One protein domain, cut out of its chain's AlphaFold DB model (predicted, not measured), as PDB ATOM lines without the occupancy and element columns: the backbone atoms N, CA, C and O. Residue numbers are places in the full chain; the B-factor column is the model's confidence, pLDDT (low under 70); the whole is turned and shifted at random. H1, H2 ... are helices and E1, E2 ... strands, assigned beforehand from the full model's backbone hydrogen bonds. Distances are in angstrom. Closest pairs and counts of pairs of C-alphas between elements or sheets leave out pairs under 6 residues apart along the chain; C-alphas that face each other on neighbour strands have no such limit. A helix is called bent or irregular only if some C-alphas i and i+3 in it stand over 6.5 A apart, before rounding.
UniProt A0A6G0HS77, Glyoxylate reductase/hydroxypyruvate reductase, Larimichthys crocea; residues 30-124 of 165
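AT A GLANCE: This is residues 30 to 124 of the 165 residues of the protein "Glyoxylate reductase/hydroxypyruvate reductase" of Larimichthys crocea (UniProt A0A6G0HS77). A small wall of three parallel strands, E1, E2 and E3, is grazed by the short helix H4, with the short helix H3 close to H4 and to H2 but not on the sheet, while H1 and H2 form a stretch before E1 and the long helix H5 reaches away beyond the strands' last residues as an arm. Residues 106 to 113 and 116 to 122, most of them in H5, stick out from the rest. The printed part has 95 residues with five named helices and three named strands, in the order H1 H2 E1 H3 E2 H4 E3 H5; the sheet runs E1 E2 E3, and the class is mixed, helices and strands. It is loose, with a radius of gyration of the C-alphas of 17.4 A, and elongated, spanning 55 by 28 by 18 A.

IN THESE COORDINATES: H1, residues 30 to 35, is 8.5 A long and begins at C-alpha 30 (-16.692, 30.831, 31.275). H2, residues 37 to 48, is 16.5 A long and irregular: C-alphas 44 and 47 are 8.4 A apart. E1, residues 51 to 55, is 13.2 A long, with C-alpha 51 at (-26.024, 20.327, 12.405). H3, residues 63 to 67, is 5.9 A long; E2, residues 74 to 78, is 12.6 A. H4, residues 87 to 92, is 8.5 A long; E3, residues 96 to 98, is 6.7 A. H5, residues 105 to 120, is 22.3 A long and ends at C-alpha 120 (14.267, 18.029, 30.136).

HOW THE PARTS SIT: E1 and E2 are parallel at 20 degrees, with N 54 and O 76 within hydrogen-bond range at 2.9 A. E2 and E3 are parallel at 16 degrees, with N 75 and O 96 at 2.8 A. E1 and E3 are the edge strands. E1, H3, E2 and E2, H4, E3 are strand-helix-strand units, two parallel neighbour strands with a helix between, each with a right-handed crossover. H4 only grazes the sheet with residues 87 to 91; its closest C-alphas to E3 are those of Val 87 and Val 97, 6.8 A apart. H3 is close to H4 but not clearly touching, the closest C-alphas being those of Leu 66 and Ile 90, 7.9 A. H2 is likewise close to H3, with the C-alphas of Ala 39 and Leu 65 7.1 A apart. H1 and H2 meet only through their link. H5 is not on the sheet and is apart from H4. In H1, H3, H4 and H5 every O i to N i+4 pair is within hydrogen-bond range; in H2, 6 of 8 are.

THE WHOLE: The two C-alphas farthest apart, those of Pro 47 and Arg 121, are 55.2 A apart. The printed part has no cut and no long link. The mean pLDDT of the printed part is 86.6; residues 30 to 32, 118 to 119 and 121 to 124 are under 70.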
ATOM      1  N   LYS A  30     -15.826  30.505  30.143       65.81
ATOM      2  CA  LYS A  30     -16.692  30.831  31.275       65.81
ATOM      3  C   LYS A  30     -17.917  31.641  30.837       65.81
ATOM      4  O   LYS A  30     -19.026  31.325  31.232       65.81
ATOM      5  N   ALA A  31     -17.743  32.628  29.958       68.12
ATOM      6  CA  ALA A  31     -18.861  33.409  29.428       68.12
ATOM      7  C   ALA A  31     -19.848  32.570  28.590       68.12
ATOM      8  O   ALA A  31     -21.048  32.851  28.611       68.12
ATOM      9  N   MET A  32     -19.360  31.563  27.857       67.69
ATOM     10  CA  MET A  32     -20.190  30.618  27.102       67.69
ATOM     11  C   MET A  32     -20.943  29.650  28.023       67.69
ATOM     12  O   MET A  32     -22.125  29.403  27.797       67.69
ATOM     13  N   GLU A  33     -20.284  29.138  29.067       71.62
ATOM     14  CA  GLU A  33     -20.897  28.305  30.113       71.62
ATOM     15  C   GLU A  33     -21.981  29.070  30.884       71.62
ATOM     16  O   GLU A  33     -23.097  28.573  31.019       71.62
ATOM     17  N   ASP A  34     -21.672  30.287  31.340       76.94
ATOM     18  CA  ASP A  34     -22.556  31.088  32.190       76.94
ATOM     19  C   ASP A  34     -23.812  31.565  31.436       76.94
ATOM     20  O   ASP A  34     -24.894  31.628  32.017       76.94
ATOM     21  N   ASN A  35     -23.696  31.885  30.140       74.44
ATOM     22  CA  ASN A  35     -24.802  32.472  29.370       74.44
ATOM     23  C   ASN A  35     -25.529  31.493  28.439       74.44
ATOM     24  O   ASN A  35     -26.542  31.890  27.862       74.44
ATOM     25  N   LYS A  36     -25.007  30.268  28.241       77.56
ATOM     26  CA  LYS A  36     -25.530  29.220  27.335       77.56
ATOM     27  C   LYS A  36     -26.315  29.783  26.129       77.56
ATOM     28  O   LYS A  36     -27.496  29.470  25.966       77.56
ATOM     29  N   PRO A  37     -25.712  30.617  25.259       77.56
ATOM     30  CA  PRO A  37     -26.450  31.343  24.216       77.56
ATOM     31  C   PRO A  37     -27.182  30.419  23.229       77.56
ATOM     32  O   PRO A  37     -28.176  30.809  22.614       77.56
ATOM     33  N   TRP A  38     -26.725  29.170  23.104       77.56
ATOM     34  CA  TRP A  38     -27.385  28.133  22.317       77.56
ATOM     35  C   TRP A  38     -28.763  27.732  22.856       77.56
ATOM     36  O   TRP A  38     -29.585  27.303  22.057       77.56
ATOM     37  N   ALA A  39     -29.053  27.897  24.151       78.44
ATOM     38  CA  ALA A  39     -30.366  27.586  24.717       78.44
ATOM     39  C   ALA A  39     -31.458  28.440  24.050       78.44
ATOM     40  O   ALA A  39     -32.372  27.892  23.436       78.44
ATOM     41  N   LEU A  40     -31.275  29.764  24.025       77.94
ATOM     42  CA  LEU A  40     -32.192  30.709  23.369       77.94
ATOM     43  C   LEU A  40     -32.303  30.465  21.856       77.94
ATOM     44  O   LEU A  40     -33.392  30.505  21.284       77.94
ATOM     45  N   ILE A  41     -31.178  30.192  21.191       78.12
ATOM     46  CA  ILE A  41     -31.167  29.904  19.749       78.12
ATOM     47  C   ILE A  41     -31.921  28.600  19.459       78.12
ATOM     48  O   ILE A  41     -32.667  28.526  18.483       78.12
ATOM     49  N   SER A  42     -31.761  27.584  20.307       78.94
ATOM     50  CA  SER A  42     -32.447  26.302  20.159       78.94
ATOM     51  C   SER A  42     -33.952  26.417  20.407       78.94
ATOM     52  O   SER A  42     -34.730  25.826  19.666       78.94
ATOM     53  N   GLU A  43     -34.385  27.265  21.344       81.44
ATOM     54  CA  GLU A  43     -35.807  27.547  21.571       81.44
ATOM     55  C   GLU A  43     -36.458  28.241  20.365       81.44
ATOM     56  O   GLU A  43     -37.559  27.881  19.950       81.44
ATOM     57  N   LEU A  44     -35.772  29.215  19.759       82.69
ATOM     58  CA  LEU A  44     -36.325  30.005  18.653       82.69
ATOM     59  C   LEU A  44     -36.197  29.320  17.285       82.69
ATOM     60  O   LEU A  44     -36.994  29.572  16.373       82.69
ATOM     61  N   HIS A  45     -35.162  28.503  17.097       88.31
ATOM     62  CA  HIS A  45     -34.765  27.989  15.784       88.31
ATOM     63  C   HIS A  45     -34.506  26.481  15.745       88.31
ATOM     64  O   HIS A  45     -34.146  25.972  14.683       88.31
ATOM     65  N   GLY A  46     -34.750  25.751  16.835       87.94
ATOM     66  CA  GLY A  46     -34.516  24.309  16.951       87.94
ATOM     67  C   GLY A  46     -35.006  23.466  15.768       87.94
ATOM     68  O   GLY A  46     -34.217  22.693  15.223       87.94
ATOM     69  N   PRO A  47     -36.239  23.664  15.256       92.44
ATOM     70  CA  PRO A  47     -36.740  22.922  14.094       92.44
ATOM     71  C   PRO A  47     -35.978  23.157  12.779       92.44
ATOM     72  O   PRO A  47     -36.175  22.418  11.823       92.44
ATOM     73  N   LYS A  48     -35.139  24.195  12.682       93.12
ATOM     74  CA  LYS A  48     -34.344  24.497  11.476       93.12
ATOM     75  C   LYS A  48     -32.905  23.992  11.572       93.12
ATOM     76  O   LYS A  48     -32.226  23.898  10.548       93.12
ATOM     77  N   ILE A  49     -32.427  23.696  12.777       95.56
ATOM     78  CA  ILE A  49     -31.041  23.308  13.030       95.56
ATOM     79  C   ILE A  49     -30.867  21.832  12.667       95.56
ATOM     80  O   ILE A  49     -31.535  20.959  13.210       95.56
ATOM     81  N   GLN A  50     -29.960  21.565  11.727       96.81
ATOM     82  CA  GLN A  50     -29.669  20.212  11.232       96.81
ATOM     83  C   GLN A  50     -28.266  19.725  11.603       96.81
ATOM     84  O   GLN A  50     -27.990  18.529  11.518       96.81
ATOM     85  N   ALA A  51     -27.387  20.634  12.018       96.31
ATOM     86  CA  ALA A  51     -26.024  20.327  12.405       96.31
ATOM     87  C   ALA A  51     -25.664  21.086  13.679       96.31
ATOM     88  O   ALA A  51     -25.983  22.268  13.811       96.31
ATOM     89  N   MET A  52     -24.974  20.402  14.582       95.00
ATOM     90  CA  MET A  52     -24.368  20.987  15.770       95.00
ATOM     91  C   MET A  52     -22.858  20.810  15.669       95.00
ATOM     92  O   MET A  52     -22.382  19.700  15.444       95.00
ATOM     93  N   PHE A  53     -22.108  21.899  15.818       95.38
ATOM     94  CA  PHE A  53     -20.652  21.854  15.901       95.38
ATOM     95  C   PHE A  53     -20.233  21.943  17.364       95.38
ATOM     96  O   PHE A  53     -20.670  22.856  18.062       95.38
ATOM     97  N   VAL A  54     -19.403  21.001  17.806       93.19
ATOM     98  CA  VAL A  54     -18.882  20.927  19.171       93.19
ATOM     99  C   VAL A  54     -17.383  21.177  19.128       93.19
ATOM    100  O   VAL A  54     -16.659  20.513  18.393       93.19
ATOM    101  N   TRP A  55     -16.905  22.125  19.925       89.81
ATOM    102  CA  TRP A  55     -15.485  22.414  20.090       89.81
ATOM    103  C   TRP A  55     -15.151  22.469  21.570       89.81
ATOM    104  O   TRP A  55     -15.818  23.169  22.331       89.81
ATOM    105  N   ASN A  56     -14.102  21.756  21.988       86.12
ATOM    106  CA  ASN A  56     -13.667  21.733  23.388       86.12
ATOM    107  C   ASN A  56     -14.806  21.343  24.363       86.12
ATOM    108  O   ASN A  56     -14.899  21.902  25.454       86.12
ATOM    109  N   ALA A  57     -15.672  20.409  23.945       86.31
ATOM    110  CA  ALA A  57     -16.891  19.982  24.641       86.31
ATOM    111  C   ALA A  57     -18.009  21.046  24.775       86.31
ATOM    112  O   ALA A  57     -18.882  20.900  25.624       86.31
ATOM    113  N   PHE A  58     -18.014  22.093  23.933       86.31
ATOM    114  CA  PHE A  58     -19.076  23.111  23.891       86.31
ATOM    115  C   PHE A  58     -19.706  23.276  22.498       86.31
ATOM    116  O   PHE A  58     -18.966  23.325  21.513       86.31
ATOM    117  N   PRO A  59     -21.041  23.448  22.404       88.44
ATOM    118  CA  PRO A  59     -22.005  23.243  23.487       88.44
ATOM    119  C   PRO A  59     -22.028  21.770  23.916       88.44
ATOM    120  O   PRO A  59     -21.727  20.879  23.121       88.44
ATOM    121  N   GLU A  60     -22.356  21.517  25.179       88.62
ATOM    122  CA  GLU A  60     -22.475  20.148  25.677       88.62
ATOM    123  C   GLU A  60     -23.694  19.476  25.035       88.62
ATOM    124  O   GLU A  60     -24.783  20.053  24.998       88.62
ATOM    125  N   ALA A  61     -23.521  18.256  24.520       91.25
ATOM    126  CA  ALA A  61     -24.585  17.481  23.883       91.25
ATOM    127  C   ALA A  61     -25.517  16.839  24.931       91.25
ATOM    128  O   ALA A  61     -25.750  15.632  24.930       91.25
ATOM    129  N   GLU A  62     -26.020  17.656  25.858       90.56
ATOM    130  CA  GLU A  62     -26.909  17.227  26.930       90.56
ATOM    131  C   GLU A  62     -28.305  16.862  26.384       90.56
ATOM    132  O   GLU A  62     -28.778  17.493  25.430       90.56
ATOM    133  N   PRO A  63     -29.015  15.887  26.989       92.06
ATOM    134  CA  PRO A  63     -30.344  15.467  26.540       92.06
ATOM    135  C   PRO A  63     -31.345  16.610  26.341       92.06
ATOM    136  O   PRO A  63     -32.143  16.572  25.407       92.06
ATOM    137  N   ALA A  64     -31.288  17.649  27.181       89.75
ATOM    138  CA  ALA A  64     -32.161  18.814  27.068       89.75
ATOM    139  C   ALA A  64     -31.927  19.604  25.768       89.75
ATOM    140  O   ALA A  64     -32.888  19.965  25.090       89.75
ATOM    141  N   LEU A  65     -30.661  19.827  25.396       91.06
ATOM    142  CA  LEU A  65     -30.304  20.514  24.154       91.06
ATOM    143  C   LEU A  65     -30.602  19.641  22.937       91.06
ATOM    144  O   LEU A  65     -31.149  20.115  21.951       91.06
ATOM    145  N   LEU A  66     -30.288  18.348  22.993       93.56
ATOM    146  CA  LEU A  66     -30.601  17.438  21.890       93.56
ATOM    147  C   LEU A  66     -32.118  17.329  21.668       93.56
ATOM    148  O   LEU A  66     -32.574  17.316  20.526       93.56
ATOM    149  N   GLY A  67     -32.904  17.342  22.747       91.38
ATOM    150  CA  GLY A  67     -34.365  17.358  22.694       91.38
ATOM    151  C   GLY A  67     -34.960  18.635  22.094       91.38
ATOM    152  O   GLY A  67     -36.032  18.570  21.491       91.38
ATOM    153  N   SER A  68     -34.278  19.784  22.194       92.81
ATOM    154  CA  SER A  68     -34.738  21.036  21.574       92.81
ATOM    155  C   SER A  68     -34.418  21.133  20.075       92.81
ATOM    156  O   SER A  68     -34.892  22.053  19.406       92.81
ATOM    157  N   LEU A  69     -33.677  20.171  19.511       95.38
ATOM    158  CA  LEU A  69     -33.236  20.157  18.111       95.38
ATOM    159  C   LEU A  69     -33.846  18.974  17.326       95.38
ATOM    160  O   LEU A  69     -33.126  18.079  16.885       95.38
ATOM    161  N   PRO A  70     -35.168  18.957  17.066       93.75
ATOM    162  CA  PRO A  70     -35.851  17.795  16.482       93.75
ATOM    163  C   PRO A  70     -35.461  17.492  15.026       93.75
ATOM    164  O   PRO A  70     -35.785  16.428  14.509       93.75
ATOM    165  N   SER A  71     -34.812  18.433  14.335       95.88
ATOM    166  CA  SER A  71     -34.333  18.261  12.955       95.88
ATOM    167  C   SER A  71     -32.830  17.997  12.863       95.88
ATOM    168  O   SER A  71     -32.282  17.992  11.757       95.88
ATOM    169  N   LEU A  72     -32.162  17.785  14.001       97.62
ATOM    170  CA  LEU A  72     -30.735  17.513  14.053       97.62
ATOM    171  C   LEU A  72     -30.415  16.217  13.299       97.62
ATOM    172  O   LEU A  72     -31.101  15.209  13.433       97.62
ATOM    173  N   LYS A  73     -29.365  16.251  12.480       97.69
ATOM    174  CA  LYS A  73     -28.903  15.110  11.673       97.69
ATOM    175  C   LYS A  73     -27.464  14.735  11.980       97.69
ATOM    176  O   LYS A  73     -27.088  13.577  11.798       97.69
ATOM    177  N   VAL A  74     -26.654  15.701  12.413       97.88
ATOM    178  CA  VAL A  74     -25.233  15.488  12.686       97.88
ATOM    179  C   VAL A  74     -24.727  16.330  13.858       97.88
ATOM    180  O   VAL A  74     -25.051  17.512  13.976       97.88
ATOM    181  N   VAL A  75     -23.885  15.717  14.687       97.62
ATOM    182  CA  VAL A  75     -23.002  16.376  15.652       97.62
ATOM    183  C   VAL A  75     -21.571  16.238  15.144       97.62
ATOM    184  O   VAL A  75     -21.045  15.131  15.053       97.62
ATOM    185  N   ALA A  76     -20.951  17.359  14.794       97.31
ATOM    186  CA  ALA A  76     -19.575  17.417  14.322       97.31
ATOM    187  C   ALA A  76     -18.657  17.893  15.451       97.31
ATOM    188  O   ALA A  76     -18.680  19.064  15.825       97.31
ATOM    189  N   ASN A  77     -17.850  16.983  15.987       95.88
ATOM    190  CA  ASN A  77     -16.849  17.266  17.003       95.88
ATOM    191  C   ASN A  77     -15.540  17.729  16.358       95.88
ATOM    192  O   ASN A  77     -14.903  16.986  15.609       95.88
ATOM    193  N   GLY A  78     -15.120  18.951  16.666       93.62
ATOM    194  CA  GLY A  78     -13.799  19.458  16.327       93.62
ATOM    195  C   GLY A  78     -12.759  18.918  17.303       93.62
ATOM    196  O   GLY A  78     -12.509  19.510  18.351       93.62
ATOM    197  N   GLY A  79     -12.177  17.776  16.954       89.06
ATOM    198  CA  GLY A  79     -11.202  17.058  17.765       89.06
ATOM    199  C   GLY A  79     -11.301  15.549  17.564       89.06
ATOM    200  O   GLY A  79     -12.303  15.036  17.067       89.06
ATOM    201  N   VAL A  80     -10.253  14.825  17.961       91.00
ATOM    202  CA  VAL A  80     -10.235  13.351  17.916       91.00
ATOM    203  C   VAL A  80     -11.081  12.773  19.052       91.00
ATOM    204  O   VAL A  80     -11.903  11.887  18.819       91.00
ATOM    205  N   GLY A  81     -10.899  13.297  20.268       89.38
ATOM    206  CA  GLY A  81     -11.540  12.799  21.483       89.38
ATOM    207  C   GLY A  81     -13.042  13.068  21.507       89.38
ATOM    208  O   GLY A  81     -13.477  14.210  21.351       89.38
ATOM    209  N   ILE A  82     -13.817  12.010  21.735       92.62
ATOM    210  CA  ILE A  82     -15.290  12.020  21.778       92.62
ATOM    211  C   ILE A  82     -15.838  11.513  23.114       92.62
ATOM    212  O   ILE A  82     -17.036  11.303  23.241       92.62
ATOM    213  N   ASP A  83     -14.987  11.336  24.125       90.88
ATOM    214  CA  ASP A  83     -15.364  10.744  25.419       90.88
ATOM    215  C   ASP A  83     -16.408  11.565  26.197       90.88
ATOM    216  O   ASP A  83     -17.082  11.058  27.088       90.88
ATOM    217  N   HIS A  84     -16.543  12.844  25.851       91.50
ATOM    218  CA  HIS A  84     -17.534  13.767  26.399       91.50
ATOM    219  C   HIS A  84     -18.901  13.681  25.693       91.50
ATOM    220  O   HIS A  84     -19.827  14.392  26.073       91.50
ATOM    221  N   LEU A  85     -19.033  12.854  24.651       93.38
ATOM    222  CA  LEU A  85     -20.274  12.646  23.911       93.38
ATOM    223  C   LEU A  85     -20.856  11.273  24.253       93.38
ATOM    224  O   LEU A  85     -20.199  10.248  24.071       93.38
ATOM    225  N   ASP A  86     -22.128  11.235  24.650       94.56
ATOM    226  CA  ASP A  86     -22.890   9.984  24.712       94.56
ATOM    227  C   ASP A  86     -23.302   9.571  23.289       94.56
ATOM    228  O   ASP A  86     -24.419   9.803  22.824       94.56
ATOM    229  N   VAL A  87     -22.343   9.011  22.550       95.50
ATOM    230  CA  VAL A  87     -22.532   8.577  21.160       95.50
ATOM    231  C   VAL A  87     -23.675   7.559  21.019       95.50
ATOM    232  O   VAL A  87     -24.463   7.709  20.083       95.50
ATOM    233  N   PRO A  88     -23.832   6.551  21.908       95.69
ATOM    234  CA  PRO A  88     -25.001   5.673  21.884       95.69
ATOM    235  C   PRO A  88     -26.332   6.427  21.989       95.69
ATOM    236  O   PRO A  88     -27.230   6.179  21.181       95.69
ATOM    237  N   TYR A  89     -26.456   7.368  22.930       95.94
ATOM    238  CA  TYR A  89     -27.667   8.170  23.083       95.94
ATOM    239  C   TYR A  89     -27.931   9.047  21.856       95.94
ATOM    240  O   TYR A  89     -29.033   9.012  21.309       95.94
ATOM    241  N   ILE A  90     -26.922   9.762  21.354       96.88
ATOM    242  CA  ILE A  90     -27.055  10.624  20.168       96.88
ATOM    243  C   ILE A  90     -27.494   9.802  18.943       96.88
ATOM    244  O   ILE A  90     -28.437  10.177  18.244       96.88
ATOM    245  N   ASN A  91     -26.886   8.632  18.727       97.12
ATOM    246  CA  ASN A  91     -27.268   7.730  17.639       97.12
ATOM    247  C   ASN A  91     -28.700   7.193  17.796       97.12
ATOM    248  O   ASN A  91     -29.384   6.993  16.790       97.12
ATOM    249  N   SER A  92     -29.182   6.985  19.029       96.81
ATOM    250  CA  SER A  92     -30.562   6.542  19.288       96.81
ATOM    251  C   SER A  92     -31.617   7.557  18.829       96.81
ATOM    252  O   SER A  92     -32.731   7.172  18.479       96.81
ATOM    253  N   LEU A  93     -31.242   8.840  18.744       96.12
ATOM    254  CA  LEU A  93     -32.069   9.920  18.197       96.12
ATOM    255  C   LEU A  93     -32.020   9.987  16.656       96.12
ATOM    256  O   LEU A  93     -32.620  10.876  16.058       96.12
ATOM    257  N   GLY A  94     -31.291   9.078  15.996       96.56
ATOM    258  CA  GLY A  94     -31.067   9.095  14.547       96.56
ATOM    259  C   GLY A  94     -30.033  10.130  14.084       96.56
ATOM    260  O   GLY A  94     -29.900  10.375  12.883       96.56
ATOM    261  N   VAL A  95     -29.293  10.729  15.020       97.69
ATOM    262  CA  VAL A  95     -28.280  11.758  14.764       97.69
ATOM    263  C   VAL A  95     -26.910  11.100  14.620       97.69
ATOM    264  O   VAL A  95     -26.516  10.294  15.453       97.69
ATOM    265  N   LYS A  96     -26.153  11.450  13.576       97.81
ATOM    266  CA  LYS A  96     -24.788  10.935  13.375       97.81
ATOM    267  C   LYS A  96     -23.768  11.746  14.168       97.81
ATOM    268  O   LYS A  96     -23.885  12.965  14.238       97.81
ATOM    269  N   VAL A  97     -22.721  11.100  14.669       97.44
ATOM    270  CA  VAL A  97     -21.565  11.780  15.275       97.44
ATOM    271  C   VAL A  97     -20.359  11.662  14.351       97.44
ATOM    272  O   VAL A  97     -20.062  10.576  13.853       97.44
ATOM    273  N   THR A  98     -19.661  12.772  14.118       96.75
ATOM    274  CA  THR A  98     -18.387  12.799  13.392       96.75
ATOM    275  C   THR A  98     -17.324  13.483  14.233       96.75
ATOM    276  O   THR A  98     -17.625  14.372  15.023       96.75
ATOM    277  N   ASN A  99     -16.074  13.094  14.035       95.19
ATOM    278  CA  ASN A  99     -14.908  13.689  14.671       95.19
ATOM    279  C   ASN A  99     -13.806  13.905  13.622       95.19
ATOM    280  O   ASN A  99     -14.032  13.693  12.427       95.19
ATOM    281  N   THR A 100     -12.625  14.343  14.052       93.06
ATOM    282  CA  THR A 100     -11.496  14.618  13.151       93.06
ATOM    283  C   THR A 100     -10.293  13.736  13.499       93.06
ATOM    284  O   THR A 100      -9.337  14.239  14.097       93.06
ATOM    285  N   PRO A 101     -10.334  12.423  13.204       89.94
ATOM    286  CA  PRO A 101      -9.186  11.549  13.418       89.94
ATOM    287  C   PRO A 101      -8.022  11.961  12.507       89.94
ATOM    288  O   PRO A 101      -8.230  12.594  11.474       89.94
ATOM    289  N   ASP A 102      -6.802  11.615  12.915       88.25
ATOM    290  CA  ASP A 102      -5.548  11.716  12.150       88.25
ATOM    291  C   ASP A 102      -5.040  13.128  11.787       88.25
ATOM    292  O   ASP A 102      -3.835  13.330  11.661       88.25
ATOM    293  N   VAL A 103      -5.904  14.144  11.696       89.50
ATOM    294  CA  VAL A 103      -5.516  15.499  11.247       89.50
ATOM    295  C   VAL A 103      -4.690  16.295  12.263       89.50
ATOM    296  O   VAL A 103      -4.122  17.328  11.916       89.50
ATOM    297  N   VAL A 104      -4.641  15.850  13.522       83.62
ATOM    298  CA  VAL A 104      -3.864  16.495  14.598       83.62
ATOM    299  C   VAL A 104      -2.717  15.626  15.100       83.62
ATOM    300  O   VAL A 104      -2.073  16.002  16.076       83.62
ATOM    301  N   THR A 105      -2.463  14.472  14.476       86.38
ATOM    302  CA  THR A 105      -1.466  13.502  14.953       86.38
ATOM    303  C   THR A 105      -0.072  14.116  14.985       86.38
ATOM    304  O   THR A 105       0.536  14.162  16.053       86.38
ATOM    305  N   ASP A 106       0.382  14.674  13.861       87.81
ATOM    306  CA  ASP A 106       1.718  15.268  13.746       87.81
ATOM    307  C   ASP A 106       1.871  16.472  14.682       87.81
ATOM    308  O   ASP A 106       2.788  16.517  15.494       87.81
ATOM    309  N   ALA A 107       0.897  17.390  14.685       84.81
ATOM    310  CA  ALA A 107       0.917  18.551  15.577       84.81
ATOM    311  C   ALA A 107       0.918  18.160  17.070       84.81
ATOM    312  O   ALA A 107       1.529  18.835  17.900       84.81
ATOM    313  N   THR A 108       0.233  17.069  17.430       85.50
ATOM    314  CA  THR A 108       0.232  16.540  18.801       85.50
ATOM    315  C   THR A 108       1.579  15.910  19.149       85.50
ATOM    316  O   THR A 108       2.068  16.118  20.259       85.50
ATOM    317  N   ALA A 109       2.194  15.179  18.216       85.19
ATOM    318  CA  ALA A 109       3.525  14.607  18.388       85.19
ATOM    319  C   ALA A 109       4.593  15.703  18.544       85.19
ATOM    320  O   ALA A 109       5.393  15.641  19.477       85.19
ATOM    321  N   ASP A 110       4.537  16.747  17.716       87.94
ATOM    322  CA  ASP A 110       5.433  17.905  17.788       87.94
ATOM    323  C   ASP A 110       5.310  18.626  19.133       87.94
ATOM    324  O   ASP A 110       6.313  18.943  19.772       87.94
ATOM    325  N   MET A 111       4.080  18.841  19.618       81.25
ATOM    326  CA  MET A 111       3.860  19.415  20.948       81.25
ATOM    327  C   MET A 111       4.372  18.502  22.063       81.25
ATOM    328  O   MET A 111       4.934  18.997  23.038       81.25
ATOM    329  N   ALA A 112       4.200  17.185  21.945       80.06
ATOM    330  CA  ALA A 112       4.698  16.240  22.937       80.06
ATOM    331  C   ALA A 112       6.230  16.264  23.019       80.06
ATOM    332  O   ALA A 112       6.778  16.355  24.119       80.06
ATOM    333  N   LEU A 113       6.911  16.249  21.870       85.56
ATOM    334  CA  LEU A 113       8.364  16.371  21.807       85.56
ATOM    335  C   LEU A 113       8.824  17.742  22.315       85.56
ATOM    336  O   LEU A 113       9.744  17.820  23.124       85.56
ATOM    337  N   GLY A 114       8.141  18.818  21.920       78.06
ATOM    338  CA  GLY A 114       8.425  20.171  22.390       78.06
ATOM    339  C   GLY A 114       8.306  20.306  23.910       78.06
ATOM    340  O   GLY A 114       9.186  20.881  24.543       78.06
ATOM    341  N   LEU A 115       7.265  19.733  24.520       70.06
ATOM    342  CA  LEU A 115       7.084  19.723  25.976       70.06
ATOM    343  C   LEU A 115       8.125  18.850  26.686       70.06
ATOM    344  O   LEU A 115       8.619  19.237  27.746       70.06
ATOM    345  N   LEU A 116       8.477  17.702  26.102       78.12
ATOM    346  CA  LEU A 116       9.530  16.829  26.616       78.12
ATOM    347  C   LEU A 116      10.877  17.562  26.643       78.12
ATOM    348  O   LEU A 116      11.516  17.628  27.692       78.12
ATOM    349  N   LEU A 117      11.266  18.176  25.523       75.12
ATOM    350  CA  LEU A 117      12.494  18.962  25.402       75.12
ATOM    351  C   LEU A 117      12.472  20.176  26.335       75.12
ATOM    352  O   LEU A 117      13.435  20.404  27.067       75.12
ATOM    353  N   ALA A 118      11.359  20.915  26.375       66.62
ATOM    354  CA  ALA A 118      11.196  22.063  27.260       66.62
ATOM    355  C   ALA A 118      11.355  21.690  28.738       66.62
ATOM    356  O   ALA A 118      11.974  22.444  29.487       66.62
ATOM    357  N   SER A 119      10.846  20.525  29.146       66.06
ATOM    358  CA  SER A 119      10.989  20.010  30.507       66.06
ATOM    359  C   SER A 119      12.406  19.512  30.793       66.06
ATOM    360  O   SER A 119      13.004  19.909  31.789       66.06
ATOM    361  N   ALA A 120      12.959  18.653  29.932       70.44
ATOM    362  CA  ALA A 120      14.267  18.029  30.136       70.44
ATOM    363  C   ALA A 120      15.398  19.063  30.156       70.44
ATOM    364  O   ALA A 120      16.316  18.987  30.969       70.44
ATOM    365  N   ARG A 121      15.304  20.065  29.279       63.12
ATOM    366  CA  ARG A 121      16.305  21.126  29.132       63.12
ATOM    367  C   ARG A 121      15.965  22.378  29.922       63.12
ATOM    368  O   ARG A 121      16.707  23.347  29.846       63.12
ATOM    369  N   LYS A 122      14.851  22.356  30.666       62.06
ATOM    370  CA  LYS A 122      14.311  23.511  31.384       62.06
ATOM    371  C   LYS A 122      14.276  24.759  30.499       62.06
ATOM    372  O   LYS A 122      14.603  25.839  30.965       62.06
ATOM    373  N   ILE A 123      13.875  24.630  29.230       54.44
ATOM    374  CA  ILE A 123      13.903  25.729  28.239       54.44
ATOM    375  C   ILE A 123      13.115  26.947  28.745       54.44
ATOM    376  O   ILE A 123      13.471  28.085  28.469       54.44
ATOM    377  N   VAL A 124      12.065  26.715  29.539       58.56
ATOM    378  CA  VAL A 124      11.252  27.779  30.149       58.56
ATOM    379  C   VAL A 124      11.957  28.460  31.341       58.56
ATOM    380  O   VAL A 124      11.617  29.590  31.677       58.56
TER     381      VAL A 124